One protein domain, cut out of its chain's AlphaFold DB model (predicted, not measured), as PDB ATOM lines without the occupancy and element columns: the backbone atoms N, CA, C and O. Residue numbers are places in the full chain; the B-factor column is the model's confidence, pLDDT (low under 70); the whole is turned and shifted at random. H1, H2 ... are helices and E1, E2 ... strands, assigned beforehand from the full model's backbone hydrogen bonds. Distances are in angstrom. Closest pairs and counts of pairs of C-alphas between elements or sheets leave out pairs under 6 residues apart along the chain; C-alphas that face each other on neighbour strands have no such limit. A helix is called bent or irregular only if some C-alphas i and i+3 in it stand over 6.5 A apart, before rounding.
ATOM      1  N   ILE A  13       0.996  12.087  31.968       84.00
ATOM      2  CA  ILE A  13       1.845  12.818  32.924       84.00
ATOM      3  C   ILE A  13       0.935  13.623  33.844       84.00
ATOM      4  O   ILE A  13       0.012  14.289  33.388       84.00
ATOM      5  N   THR A  14       1.191  13.570  35.147       86.19
ATOM      6  CA  THR A  14       0.442  14.340  36.145       86.19
ATOM      7  C   THR A  14       1.389  15.285  36.867       86.19
ATOM      8  O   THR A  14       2.307  14.835  37.550       86.19
ATOM      9  N   PHE A  15       1.153  16.589  36.741       87.56
ATOM     10  CA  PHE A  15       1.927  17.630  37.411       87.56
ATOM     11  C   PHE A  15       1.157  18.195  38.601       87.56
ATOM     12  O   PHE A  15       0.089  18.770  38.396       87.56
ATOM     13  N   PRO A  16       1.670  18.082  39.836       87.88
ATOM     14  CA  PRO A  16       1.055  18.742  40.979       87.88
ATOM     15  C   PRO A  16       1.209  20.263  40.858       87.88
ATOM     16  O   PRO A  16       2.301  20.778  40.604       87.88
ATOM     17  N   ILE A  17       0.110  20.983  41.055       88.12
ATOM     18  CA  ILE A  17       0.054  22.441  41.017       88.12
ATOM     19  C   ILE A  17       0.016  22.962  42.449       88.12
ATOM     20  O   ILE A  17      -0.861  22.611  43.242       88.12
ATOM     21  N   TYR A  18       0.966  23.836  42.764       86.56
ATOM     22  CA  TYR A  18       1.083  24.477  44.066       86.56
ATOM     23  C   TYR A  18       0.766  25.965  43.958       86.56
ATOM     24  O   TYR A  18       1.087  26.598  42.956       86.56
ATOM     25  N   LYS A  19       0.136  26.533  44.983       85.50
ATOM     26  CA  LYS A  19      -0.198  27.953  45.091       85.50
ATOM     27  C   LYS A  19       0.514  28.563  46.301       85.50
ATOM     28  O   LYS A  19       0.355  28.026  47.399       85.50
ATOM     29  N   PRO A  20       1.235  29.686  46.148       83.62
ATOM     30  CA  PRO A  20       1.845  30.381  47.277       83.62
ATOM     31  C   PRO A  20       0.789  30.839  48.289       83.62
ATOM     32  O   PRO A  20      -0.209  31.457  47.908       83.62
ATOM     33  N   ILE A  21       1.015  30.538  49.568       81.00
ATOM     34  CA  ILE A  21       0.219  31.051  50.694       81.00
ATOM     35  C   ILE A  21       0.918  32.275  51.297       81.00
ATOM     36  O   ILE A  21       0.273  33.284  51.580       81.00
ATOM     37  N   ASP A  22       2.235  32.177  51.475       80.12
ATOM     38  CA  ASP A  22       3.134  33.219  51.970       80.12
ATOM     39  C   ASP A  22       4.542  33.032  51.360       80.12
ATOM     40  O   ASP A  22       4.731  32.191  50.481       80.12
ATOM     41  N   ASP A  23       5.531  33.815  51.805       71.69
ATOM     42  CA  ASP A  23       6.901  33.797  51.261       71.69
ATOM     43  C   ASP A  23       7.660  32.465  51.470       71.69
ATOM     44  O   ASP A  23       8.739  32.281  50.903       71.69
ATOM     45  N   LEU A  24       7.148  31.548  52.300       74.81
ATOM     46  CA  LEU A  24       7.818  30.294  52.674       74.81
ATOM     47  C   LEU A  24       6.961  29.039  52.455       74.81
ATOM     48  O   LEU A  24       7.512  27.938  52.461       74.81
ATOM     49  N   ASN A  25       5.647  29.183  52.276       79.88
ATOM     50  CA  ASN A  25       4.698  28.077  52.226       79.88
ATOM     51  C   ASN A  25       3.875  28.070  50.935       79.88
ATOM     52  O   ASN A  25       3.322  29.084  50.504       79.88
ATOM     53  N   GLU A  26       3.692  26.872  50.384       85.81
ATOM     54  CA  GLU A  26       2.833  26.609  49.235       85.81
ATOM     55  C   GLU A  26       1.755  25.578  49.600       85.81
ATOM     56  O   GLU A  26       2.010  24.617  50.329       85.81
ATOM     57  N   ALA A  27       0.541  25.764  49.084       86.31
ATOM     58  CA  ALA A  27      -0.542  24.791  49.167       86.31
ATOM     59  C   ALA A  27      -0.649  24.019  47.857       86.31
ATOM     60  O   ALA A  27      -0.709  24.620  46.789       86.31
ATOM     61  N   HIS A  28      -0.745  22.696  47.929       88.44
ATOM     62  CA  HIS A  28      -1.173  21.903  46.783       88.44
ATOM     63  C   HIS A  28      -2.639  22.243  46.473       88.44
ATOM     64  O   HIS A  28      -3.469  22.202  47.380       88.44
ATOM     65  N   VAL A  29      -2.954  22.624  45.234       85.75
ATOM     66  CA  VAL A  29      -4.299  23.095  44.832       85.75
ATOM     67  C   VAL A  29      -4.967  22.223  43.770       85.75
ATOM     68  O   VAL A  29      -6.174  22.346  43.546       85.75
ATOM     69  N   GLY A  30      -4.212  21.325  43.139       88.38
ATOM     70  CA  GLY A  30      -4.716  20.407  42.125       88.38
ATOM     71  C   GLY A  30      -3.609  19.869  41.232       88.38
ATOM     72  O   GLY A  30      -2.431  19.955  41.570       88.38
ATOM     73  N   PHE A  31      -3.993  19.345  40.073       88.62
ATOM     74  CA  PHE A  31      -3.095  18.724  39.107       88.62
ATOM     75  C   PHE A  31      -3.299  19.277  37.696       88.62
ATOM     76  O   PHE A  31      -4.418  19.581  37.288       88.62
ATOM     77  N   LEU A  32      -2.223  19.347  36.918       89.75
ATOM     78  CA  LEU A  32      -2.279  19.423  35.465       89.75
ATOM     79  C   LEU A  32      -1.976  18.029  34.907       89.75
ATOM     80  O   LEU A  32      -0.844  17.550  34.989       89.75
ATOM     81  N   LYS A  33      -2.995  17.364  34.368       89.06
ATOM     82  CA  LYS A  33      -2.879  16.074  33.686       89.06
ATOM     83  C   LYS A  33      -2.639  16.317  32.197       89.06
ATOM     84  O   LYS A  33      -3.377  17.074  31.575       89.06
ATOM     85  N   VAL A  34      -1.625  15.680  31.623       86.81
ATOM     86  CA  VAL A  34      -1.275  15.780  30.202       86.81
ATOM     87  C   VAL A  34      -1.269  14.394  29.586       86.81
ATOM     88  O   VAL A  34      -0.599  13.492  30.090       86.81
ATOM     89  N   TYR A  35      -2.007  14.213  28.498       84.62
ATOM     90  CA  TYR A  35      -2.125  12.928  27.816       84.62
ATOM     91  C   TYR A  35      -2.284  13.117  26.307       84.62
ATOM     92  O   TYR A  35      -2.547  14.216  25.817       84.62
ATOM     93  N   THR A  36      -2.091  12.037  25.553       79.81
ATOM     94  CA  THR A  36      -2.265  12.044  24.094       79.81
ATOM     95  C   THR A  36      -3.615  11.455  23.707       79.81
ATOM     96  O   THR A  36      -4.026  10.425  24.239       79.81
ATOM     97  N   ALA A  37      -4.284  12.101  22.754       72.12
ATOM     98  CA  ALA A  37      -5.507  11.614  22.126       72.12
ATOM     99  C   ALA A  37      -5.319  11.687  20.604       72.12
ATOM    100  O   ALA A  37      -5.361  12.754  19.994       72.12
ATOM    101  N   GLY A  38      -5.007  10.551  19.978       72.56
ATOM    102  CA  GLY A  38      -4.674  10.508  18.553       72.56
ATOM    103  C   GLY A  38      -3.416  11.321  18.217       72.56
ATOM    104  O   GLY A  38      -2.311  10.953  18.613       72.56
ATOM    105  N   ASN A  39      -3.588  12.397  17.446       68.81
ATOM    106  CA  ASN A  39      -2.513  13.292  17.004       68.81
ATOM    107  C   ASN A  39      -2.481  14.614  17.791       68.81
ATOM    108  O   ASN A  39      -1.807  15.554  17.377       68.81
ATOM    109  N   GLU A  40      -3.205  14.685  18.906       77.19
ATOM    110  CA  GLU A  40      -3.331  15.858  19.766       77.19
ATOM    111  C   GLU A  40      -2.780  15.557  21.163       77.19
ATOM    112  O   GLU A  40      -2.742  14.407  21.617       77.19
ATOM    113  N   ILE A  41      -2.340  16.611  21.840       82.38
ATOM    114  CA  ILE A  41      -1.991  16.601  23.255       82.38
ATOM    115  C   ILE A  41      -3.095  17.361  23.988       82.38
ATOM    116  O   ILE A  41      -3.471  18.467  23.596       82.38
ATOM    117  N   LYS A  42      -3.619  16.750  25.046       87.94
ATOM    118  CA  LYS A  42      -4.640  17.329  25.917       87.94
ATOM    119  C   LYS A  42      -4.028  17.652  27.272       87.94
ATOM    120  O   LYS A  42      -3.332  16.821  27.853       87.94
ATOM    121  N   CYS A  43      -4.307  18.851  27.762       88.12
ATOM    122  CA  CYS A  43      -3.920  19.379  29.063       88.12
ATOM    123  C   CYS A  43      -5.189  19.619  29.882       88.12
ATOM    124  O   CYS A  43      -6.044  20.384  29.458       88.12
ATOM    125  N   MET A  44      -5.309  18.999  31.050       88.50
ATOM    126  CA  MET A  44      -6.505  19.057  31.891       88.50
ATOM    127  C   MET A  44      -6.167  19.516  33.309       88.50
ATOM    128  O   MET A  44      -5.270  18.957  33.941       88.50
ATOM    129  N   CYS A  45      -6.888  20.509  33.827       86.69
ATOM    130  CA  CYS A  45      -6.789  20.935  35.225       86.69
ATOM    131  C   CYS A  45      -7.795  20.187  36.115       86.69
ATOM    132  O   CYS A  45      -8.995  20.230  35.863       86.69
ATOM    133  N   CYS A  46      -7.315  19.542  37.184       84.00
ATOM    134  CA  CYS A  46      -8.136  18.835  38.172       84.00
ATOM    135  C   CYS A  46      -7.914  19.387  39.589       84.00
ATOM    136  O   CYS A  46      -6.806  19.302  40.121       84.00
ATOM    137  N   HIS A  47      -8.965  19.896  40.234       80.88
ATOM    138  CA  HIS A  47      -8.914  20.299  41.645       80.88
ATOM    139  C   HIS A  47      -8.892  19.095  42.595       80.88
ATOM    140  O   HIS A  47      -9.460  18.051  42.298       80.88
ATOM    141  N   LEU A  48      -8.301  19.270  43.782       73.38
ATOM    142  CA  LEU A  48      -8.157  18.210  44.794       73.38
ATOM    143  C   LEU A  48      -9.472  17.583  45.284       73.38
ATOM    144  O   LEU A  48      -9.456  16.457  45.768       73.38
ATOM    145  N   GLU A  49     -10.585  18.312  45.202       60.25
ATOM    146  CA  GLU A  49     -11.894  17.851  45.687       60.25
ATOM    147  C   GLU A  49     -12.699  17.085  44.618       60.25
ATOM    148  O   GLU A  49     -13.678  16.429  44.962       60.25
ATOM    149  N   ASN A  50     -12.254  17.099  43.353       54.38
ATOM    150  CA  ASN A  50     -12.897  16.441  42.212       54.38
ATOM    151  C   ASN A  50     -11.889  15.525  41.499       54.38
ATOM    152  O   ASN A  50     -11.317  15.884  40.472       54.38
ATOM    153  N   ASP A  51     -11.675  14.331  42.054       47.28
ATOM    154  CA  ASP A  51     -10.814  13.286  41.466       47.28
ATOM    155  C   ASP A  51     -11.576  12.381  40.466       47.28
ATOM    156  O   ASP A  51     -11.101  11.312  40.087       47.28
ATOM    157  N   SER A  52     -12.786  12.779  40.056       48.31
ATOM    158  CA  SER A  52     -13.558  12.122  38.995       48.31
ATOM    159  C   SER A  52     -13.166  12.685  37.628       48.31
ATOM    160  O   SER A  52     -13.184  13.900  37.444       48.31
ATOM    161  N   ASP A  53     -12.878  11.807  36.662       49.47
ATOM    162  CA  ASP A  53     -12.506  12.139  35.272       49.47
ATOM    163  C   ASP A  53     -13.628  12.839  34.452       49.47
ATOM    164  O   ASP A  53     -13.456  13.082  33.261       49.47
ATOM    165  N   ASP A  54     -14.741  13.227  35.085       44.69
ATOM    166  CA  ASP A  54     -15.911  13.877  34.472       44.69
ATOM    167  C   ASP A  54     -15.903  15.412  34.664       44.69
ATOM    168  O   ASP A  54     -16.874  16.013  35.129       44.69
ATOM    169  N   GLY A  55     -14.772  16.067  34.379       44.94
ATOM    170  CA  GLY A  55     -14.647  17.527  34.483       44.94
ATOM    171  C   GLY A  55     -15.404  18.273  33.374       44.94
ATOM    172  O   GLY A  55     -15.361  17.862  32.220       44.94
ATOM    173  N   GLU A  56     -16.062  19.389  33.715       49.31
ATOM    174  CA  GLU A  56     -16.664  20.326  32.750       49.31
ATOM    175  C   GLU A  56     -15.663  20.707  31.632       49.31
ATOM    176  O   GLU A  56     -14.492  20.982  31.916       49.31
ATOM    177  N   ASP A  57     -16.132  20.776  30.374       50.69
ATOM    178  CA  ASP A  57     -15.332  21.031  29.153       50.69
ATOM    179  C   ASP A  57     -14.410  22.271  29.233       50.69
ATOM    180  O   ASP A  57     -13.450  22.393  28.474       50.69
ATOM    181  N   SER A  58     -14.643  23.192  30.174       52.97
ATOM    182  CA  SER A  58     -13.840  24.404  30.382       52.97
ATOM    183  C   SER A  58     -12.446  24.177  30.986       52.97
ATOM    184  O   SER A  58     -11.650  25.115  31.005       52.97
ATOM    185  N   ASN A  59     -12.131  22.976  31.487       71.25
ATOM    186  CA  ASN A  59     -10.846  22.671  32.141       71.25
ATOM    187  C   ASN A  59      -9.875  21.853  31.280       71.25
ATOM    188  O   ASN A  59      -8.831  21.425  31.785       71.25
ATOM    189  N   ILE A  60     -10.209  21.618  30.009       80.62
ATOM    190  CA  ILE A  60      -9.391  20.847  29.072       80.62
ATOM    191  C   ILE A  60      -8.955  21.753  27.923       80.62
ATOM    192  O   ILE A  60      -9.773  22.272  27.170       80.62
ATOM    193  N   PHE A  61      -7.646  21.890  27.745       83.88
ATOM    194  CA  PHE A  61      -7.042  22.529  26.586       83.88
ATOM    195  C   PHE A  61      -6.448  21.468  25.662       83.88
ATOM    196  O   PHE A  61      -5.677  20.615  26.099       83.88
ATOM    197  N   THR A  62      -6.793  21.522  24.379       83.44
ATOM    198  CA  THR A  62      -6.337  20.555  23.372       83.44
ATOM    199  C   THR A  62      -5.544  21.276  22.295       83.44
ATOM    200  O   THR A  62      -5.964  22.329  21.824       83.44
ATOM    201  N   PHE A  63      -4.409  20.711  21.892       77.94
ATOM    202  CA  PHE A  63      -3.598  21.252  20.803       77.94
ATOM    203  C   PHE A  63      -2.948  20.145  19.961       77.94
ATOM    204  O   PHE A  63      -2.696  19.047  20.469       77.94
ATOM    205  N   PRO A  64      -2.632  20.401  18.677       76.25
ATOM    206  CA  PRO A  64      -1.969  19.420  17.825       76.25
ATOM    207  C   PRO A  64      -0.589  19.015  18.361       76.25
ATOM    208  O   PRO A  64       0.211  19.841  18.813       76.25
ATOM    209  N   ASN A  65      -0.262  17.727  18.264       74.94
ATOM    210  CA  ASN A  65       1.064  17.225  18.607       74.94
ATOM    211  C   ASN A  65       2.123  17.885  17.707       74.94
ATOM    212  O   ASN A  65       2.002  17.900  16.482       74.94
ATOM    213  N   GLY A  66       3.160  18.434  18.338       73.19
ATOM    214  CA  GLY A  66       4.223  19.192  17.682       73.19
ATOM    215  C   GLY A  66       4.092  20.707  17.818       73.19
ATOM    216  O   GLY A  66       5.107  21.391  17.691       73.19
ATOM    217  N   ASP A  67       2.918  21.220  18.206       78.12
ATOM    218  CA  ASP A  67       2.655  22.663  18.312       78.12
ATOM    219  C   ASP A  67       2.770  23.240  19.726       78.12
ATOM    220  O   ASP A  67       2.471  24.410  19.917       78.12
ATOM    221  N   LEU A  68       3.244  22.469  20.712       79.81
ATOM    222  CA  LEU A  68       3.350  22.896  22.118       79.81
ATOM    223  C   LEU A  68       3.837  24.346  22.288       79.81
ATOM    224  O   LEU A  68       3.192  25.113  22.987       79.81
ATOM    225  N   ASN A  69       4.912  24.736  21.594       78.38
ATOM    226  CA  ASN A  69       5.493  26.081  21.687       78.38
ATOM    227  C   ASN A  69       4.521  27.214  21.295       78.38
ATOM    228  O   ASN A  69       4.652  28.323  21.803       78.38
ATOM    229  N   LEU A  70       3.565  26.962  20.393       73.06
ATOM    230  CA  LEU A  70       2.541  27.939  19.992       73.06
ATOM    231  C   LEU A  70       1.467  28.124  21.069       73.06
ATOM    232  O   LEU A  70       0.839  29.174  21.119       73.06
ATOM    233  N   TYR A  71       1.292  27.124  21.935       81.06
ATOM    234  CA  TYR A  71       0.212  27.046  22.914       81.06
ATOM    235  C   TYR A  71       0.691  27.140  24.369       81.06
ATOM    236  O   TYR A  71      -0.129  27.106  25.283       81.06
ATOM    237  N   GLU A  72       1.997  27.294  24.625       85.06
ATOM    238  CA  GLU A  72       2.534  27.450  25.989       85.06
ATOM    239  C   GLU A  72       1.856  28.613  26.733       85.06
ATOM    240  O   GLU A  72       1.568  28.504  27.927       85.06
ATOM    241  N   VAL A  73       1.552  29.708  26.026       84.00
ATOM    242  CA  VAL A  73       0.859  30.876  26.591       84.00
ATOM    243  C   VAL A  73      -0.582  30.531  26.962       84.00
ATOM    244  O   VAL A  73      -0.976  30.780  28.100       84.00
ATOM    245  N   ASP A  74      -1.335  29.911  26.056       86.19
ATOM    246  CA  ASP A  74      -2.745  29.572  26.275       86.19
ATOM    247  C   ASP A  74      -2.914  28.524  27.384       86.19
ATOM    248  O   ASP A  74      -3.761  28.668  28.264       86.19
ATOM    249  N   ILE A  75      -2.045  27.506  27.413       86.38
ATOM    250  CA  ILE A  75      -2.011  26.499  28.484       86.38
ATOM    251  C   ILE A  75      -1.684  27.170  29.821       86.38
ATOM    252  O   ILE A  75      -2.293  26.857  30.846       86.38
ATOM    253  N   THR A  76      -0.744  28.122  29.823       88.62
ATOM    254  CA  THR A  76      -0.417  28.893  31.026       88.62
ATOM    255  C   THR A  76      -1.617  29.706  31.505       88.62
ATOM    256  O   THR A  76      -1.896  29.718  32.704       88.62
ATOM    257  N   GLU A  77      -2.360  30.345  30.600       86.88
ATOM    258  CA  GLU A  77      -3.571  31.095  30.949       86.88
ATOM    259  C   GLU A  77      -4.698  30.190  31.455       86.88
ATOM    260  O   GLU A  77      -5.326  30.529  32.459       86.88
ATOM    261  N   MET A  78      -4.894  29.008  30.863       89.38
ATOM    262  CA  MET A  78      -5.827  28.000  31.381       89.38
ATOM    263  C   MET A  78      -5.504  27.653  32.840       89.38
ATOM    264  O   MET A  78      -6.377  27.720  33.704       89.38
ATOM    265  N   VAL A  79      -4.243  27.330  33.141       87.12
ATOM    266  CA  VAL A  79      -3.805  26.948  34.496       87.12
ATOM    267  C   VAL A  79      -3.924  28.123  35.473       87.12
ATOM    268  O   VAL A  79      -4.333  27.936  36.623       87.12
ATOM    269  N   ILE A  80      -3.602  29.345  35.030       88.31
ATOM    270  CA  ILE A  80      -3.800  30.571  35.816       88.31
ATOM    271  C   ILE A  80      -5.267  30.727  36.197       88.31
ATOM    272  O   ILE A  80      -5.550  30.978  37.368       88.31
ATOM    273  N   ASN A  81      -6.177  30.569  35.238       87.25
ATOM    274  CA  ASN A  81      -7.608  30.754  35.453       87.25
ATOM    275  C   ASN A  81      -8.187  29.655  36.349       87.25
ATOM    276  O   ASN A  81      -8.909  29.971  37.293       87.25
ATOM    277  N   ALA A  82      -7.803  28.397  36.121       85.75
ATOM    278  CA  ALA A  82      -8.272  27.258  36.905       85.75
ATOM    279  C   ALA A  82      -7.881  27.374  38.390       85.75
ATOM    280  O   ALA A  82      -8.707  27.178  39.274       85.75
ATOM    281  N   TYR A  83      -6.637  27.757  38.696       86.75
ATOM    282  CA  TYR A  83      -6.124  27.771  40.078       86.75
ATOM    283  C   TYR A  83      -5.980  29.172  40.695       86.75
ATOM    284  O   TYR A  83      -5.554  29.326  41.851       86.75
ATOM    285  N   ASN A  84      -6.356  30.210  39.946       86.69
ATOM    286  CA  ASN A  84      -6.210  31.619  40.308       86.69
ATOM    287  C   ASN A  84      -4.769  31.939  40.767       86.69
ATOM    288  O   ASN A  84      -4.536  32.343  41.915       86.69
ATOM    289  N   LEU A  85      -3.795  31.644  39.898       86.44
ATOM    290  CA  LEU A  85      -2.355  31.816  40.146       86.44
ATOM    291  C   LEU A  85      -1.836  33.158  39.612       86.44
ATOM    292  O   LEU A  85      -2.378  33.737  38.675       86.44
ATOM    293  N   ASN A  86      -0.723  33.643  40.167       88.94
ATOM    294  CA  ASN A  86       0.001  34.763  39.567       88.94
ATOM    295  C   ASN A  86       0.702  34.317  38.270       88.94
ATOM    296  O   ASN A  86       1.341  33.264  38.248       88.94
ATOM    297  N   LYS A  87       0.657  35.155  37.225       85.31
ATOM    298  CA  LYS A  87       1.237  34.863  35.904       85.31
ATOM    299  C   LYS A  87       2.715  34.463  35.945       85.31
ATOM    300  O   LYS A  87       3.086  33.477  35.324       85.31
ATOM    301  N   ILE A  88       3.545  35.179  36.708       84.62
ATOM    302  CA  ILE A  88       4.991  34.898  36.798       84.62
ATOM    303  C   ILE A  88       5.230  33.524  37.432       84.62
ATOM    304  O   ILE A  88       6.055  32.746  36.956       84.62
ATOM    305  N   TYR A  89       4.485  33.223  38.495       85.00
ATOM    306  CA  TYR A  89       4.606  31.962  39.215       85.00
ATOM    307  C   TYR A  89       4.123  30.777  38.365       85.00
ATOM    308  O   TYR A  89       4.813  29.764  38.277       85.00
ATOM    309  N   ALA A  90       2.985  30.924  37.677       85.25
ATOM    310  CA  ALA A  90       2.456  29.897  36.782       85.25
ATOM    311  C   ALA A  90       3.435  29.567  35.643       85.25
ATOM    312  O   ALA A  90       3.708  28.394  35.406       85.25
ATOM    313  N   SER A  91       4.035  30.576  34.998       84.44
ATOM    314  CA  SER A  91       5.047  30.349  33.955       84.44
ATOM    315  C   SER A  91       6.271  29.585  34.478       84.44
ATOM    316  O   SER A  91       6.740  28.656  33.829       84.44
ATOM    317  N   LEU A  92       6.777  29.928  35.668       85.56
ATOM    318  CA  LEU A  92       7.908  29.218  36.284       85.56
ATOM    319  C   LEU A  92       7.581  27.754  36.597       85.56
ATOM    320  O   LEU A  92       8.414  26.875  36.366       85.56
ATOM    321  N   LEU A  93       6.380  27.501  37.117       84.94
ATOM    322  CA  LEU A  93       5.914  26.160  37.454       84.94
ATOM    323  C   LEU A  93       5.741  25.297  36.193       84.94
ATOM    324  O   LEU A  93       6.158  24.138  36.175       84.94
ATOM    325  N   LEU A  94       5.196  25.880  35.122       88.69
ATOM    326  CA  LEU A  94       4.903  25.171  33.877       88.69
ATOM    327  C   LEU A  94       6.117  24.948  32.973       88.69
ATOM    328  O   LEU A  94       6.085  24.009  32.188       88.69
ATOM    329  N   ASN A  95       7.215  25.693  33.121       87.38
ATOM    330  CA  ASN A  95       8.440  25.426  32.350       87.38
ATOM    331  C   ASN A  95       8.918  23.971  32.496       87.38
ATOM    332  O   ASN A  95       9.228  23.314  31.506       87.38
ATOM    333  N   LYS A  96       8.897  23.433  33.725       83.62
ATOM    334  CA  LYS A  96       9.248  22.023  33.976       83.62
ATOM    335  C   LYS A  96       8.265  21.061  33.312       83.62
ATOM    336  O   LYS A  96       8.677  20.026  32.800       83.62
ATOM    337  N   CYS A  97       6.981  21.417  33.315       85.38
ATOM    338  CA  CYS A  97       5.943  20.648  32.645       85.38
ATOM    339  C   CYS A  97       6.191  20.596  31.134       85.38
ATOM    340  O   CYS A  97       6.224  19.511  30.559       85.38
ATOM    341  N   PHE A  98       6.455  21.738  30.498       87.19
ATOM    342  CA  PHE A  98       6.755  21.799  29.070       87.19
ATOM    343  C   PHE A  98       8.028  21.029  28.705       87.19
ATOM    344  O   PHE A  98       8.030  20.315  27.701       87.19
ATOM    345  N   ASP A  99       9.076  21.095  29.526       85.12
ATOM    346  CA  ASP A  99      10.293  20.302  29.324       85.12
ATOM    347  C   ASP A  99      10.020  18.796  29.418       85.12
ATOM    348  O   ASP A  99      10.490  18.021  28.585       85.12
ATOM    349  N   GLU A 100       9.235  18.353  30.398       83.62
ATOM    350  CA  GLU A 100       8.839  16.949  30.512       83.62
ATOM    351  C   GLU A 100       7.950  16.502  29.347       83.62
ATOM    352  O   GLU A 100       8.160  15.413  28.816       83.62
ATOM    353  N   ILE A 101       7.032  17.347  28.861       80.69
ATOM    354  CA  ILE A 101       6.249  17.050  27.651       80.69
ATOM    355  C   ILE A 101       7.183  16.896  26.445       80.69
ATOM    356  O   ILE A 101       7.051  15.925  25.698       80.69
ATOM    357  N   LYS A 102       8.167  17.788  26.272       81.62
ATOM    358  CA  LYS A 102       9.152  17.718  25.176       81.62
ATOM    359  C   LYS A 102      10.014  16.453  25.258       81.62
ATOM    360  O   LYS A 102      10.357  15.882  24.226       81.62
ATOM    361  N   ASN A 103      10.309  15.984  26.470       81.00
ATOM    362  CA  ASN A 103      11.141  14.804  26.728       81.00
ATOM    363  C   ASN A 103      10.359  13.487  26.861       81.00
ATOM    364  O   ASN A 103      10.970  12.420  26.887       81.00
ATOM    365  N   SER A 104       9.027  13.537  26.908       75.19
ATOM    366  CA  SER A 104       8.147  12.372  27.096       75.19
ATOM    367  C   SER A 104       8.233  11.325  25.978       75.19
ATOM    368  O   SER A 104       7.730  10.216  26.123       75.19
TER     369      SER A 104
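What this domain is: This is residues 13 to 104 of the 570 residues of the protein "DNA primase/helicase, phage-associated" of Methanococcoides methylutens MM1 (UniProt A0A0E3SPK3). A strongly twisted sheet of four strands has two helices packed on one face, H1 mainly over E3 and E4 and H2 on the part with E1 and E2, the two helices tilted steeply to each other. The turn between E1 and E2, with Asp 23, and the turn from E2 to E3, with Gly 38, lie at the two ends of the longest axis. The printed part has 92 residues, with four named strands and then two named helices along it; the sheet's order is E1, E2, E3, E4, all antiparallel, and the class is mixed, helices and strands. The whole is compact, with a radius of gyration of the C-alphas of 12.9 A and spans of 40 by 27 by 20 A.

Where its parts are: Find C-alpha 13 at (1.845, 12.818, 32.924); from there E1 runs through residues 13 to 20, 22.7 A. Next comes E2, residues 26 to 37, 32.1 A long, which bends by 51 degrees at residue 29. E3 follows in residues 40 to 47, 23.0 A, and E4 in residues 60 to 64. Look for H1 in residues 68 to 83, 20.9 A; it is irregular, with C-alphas 70 and 73 7.4 A apart. H2, residues 87 to 103, runs 24.2 A from (1.237, 34.863, 35.904) to (11.141, 14.804, 26.728); it is neither bent nor irregular, but only just: C-alphas 93 and 96 are 6.4 A apart.

How they stand to each other: Begin with the sheet, a meander, each strand the antiparallel neighbour of the one before. E1 and E2 form a hairpin, with N 15 and O 32 2.8 A apart, within hydrogen-bond range. In the hairpin of E2 and E3, look at N 33 and O 44, 2.8 A; in that of E3 and E4, at N 43 and O 61, 2.8 A. The edge strands E1 and E4 are apart. H1 and H2 are on the same face, making two layers, helices on one face of a sheet. The closest C-alphas of H1 and E4 are those of Phe 61 and Ile 75, 6.7 A. H2 has a height over the sheet of 8.6 A and lies over E2, slantwise to the strands at 38 degrees on the local plane. H1 and H2 touch, closest at the C-alphas of Ile 80 and Ala 90, 6.4 A, at a steep tilt of 48 degrees, opposite ways. O i to N i+4 pairs are within hydrogen-bond range in 10 of 12 for H1 and 11 of 13 for H2.

The domain as a whole: The two C-alphas farthest apart, those of Asp 23 and Gly 38, are 41.8 A apart. The printed part has no cut. The link from E3 to E4 is long, residues 48 to 59; the other links are tight. The mean pLDDT of the printed part is 79.6, and residue 39 and residues 49 to 58 are under 70.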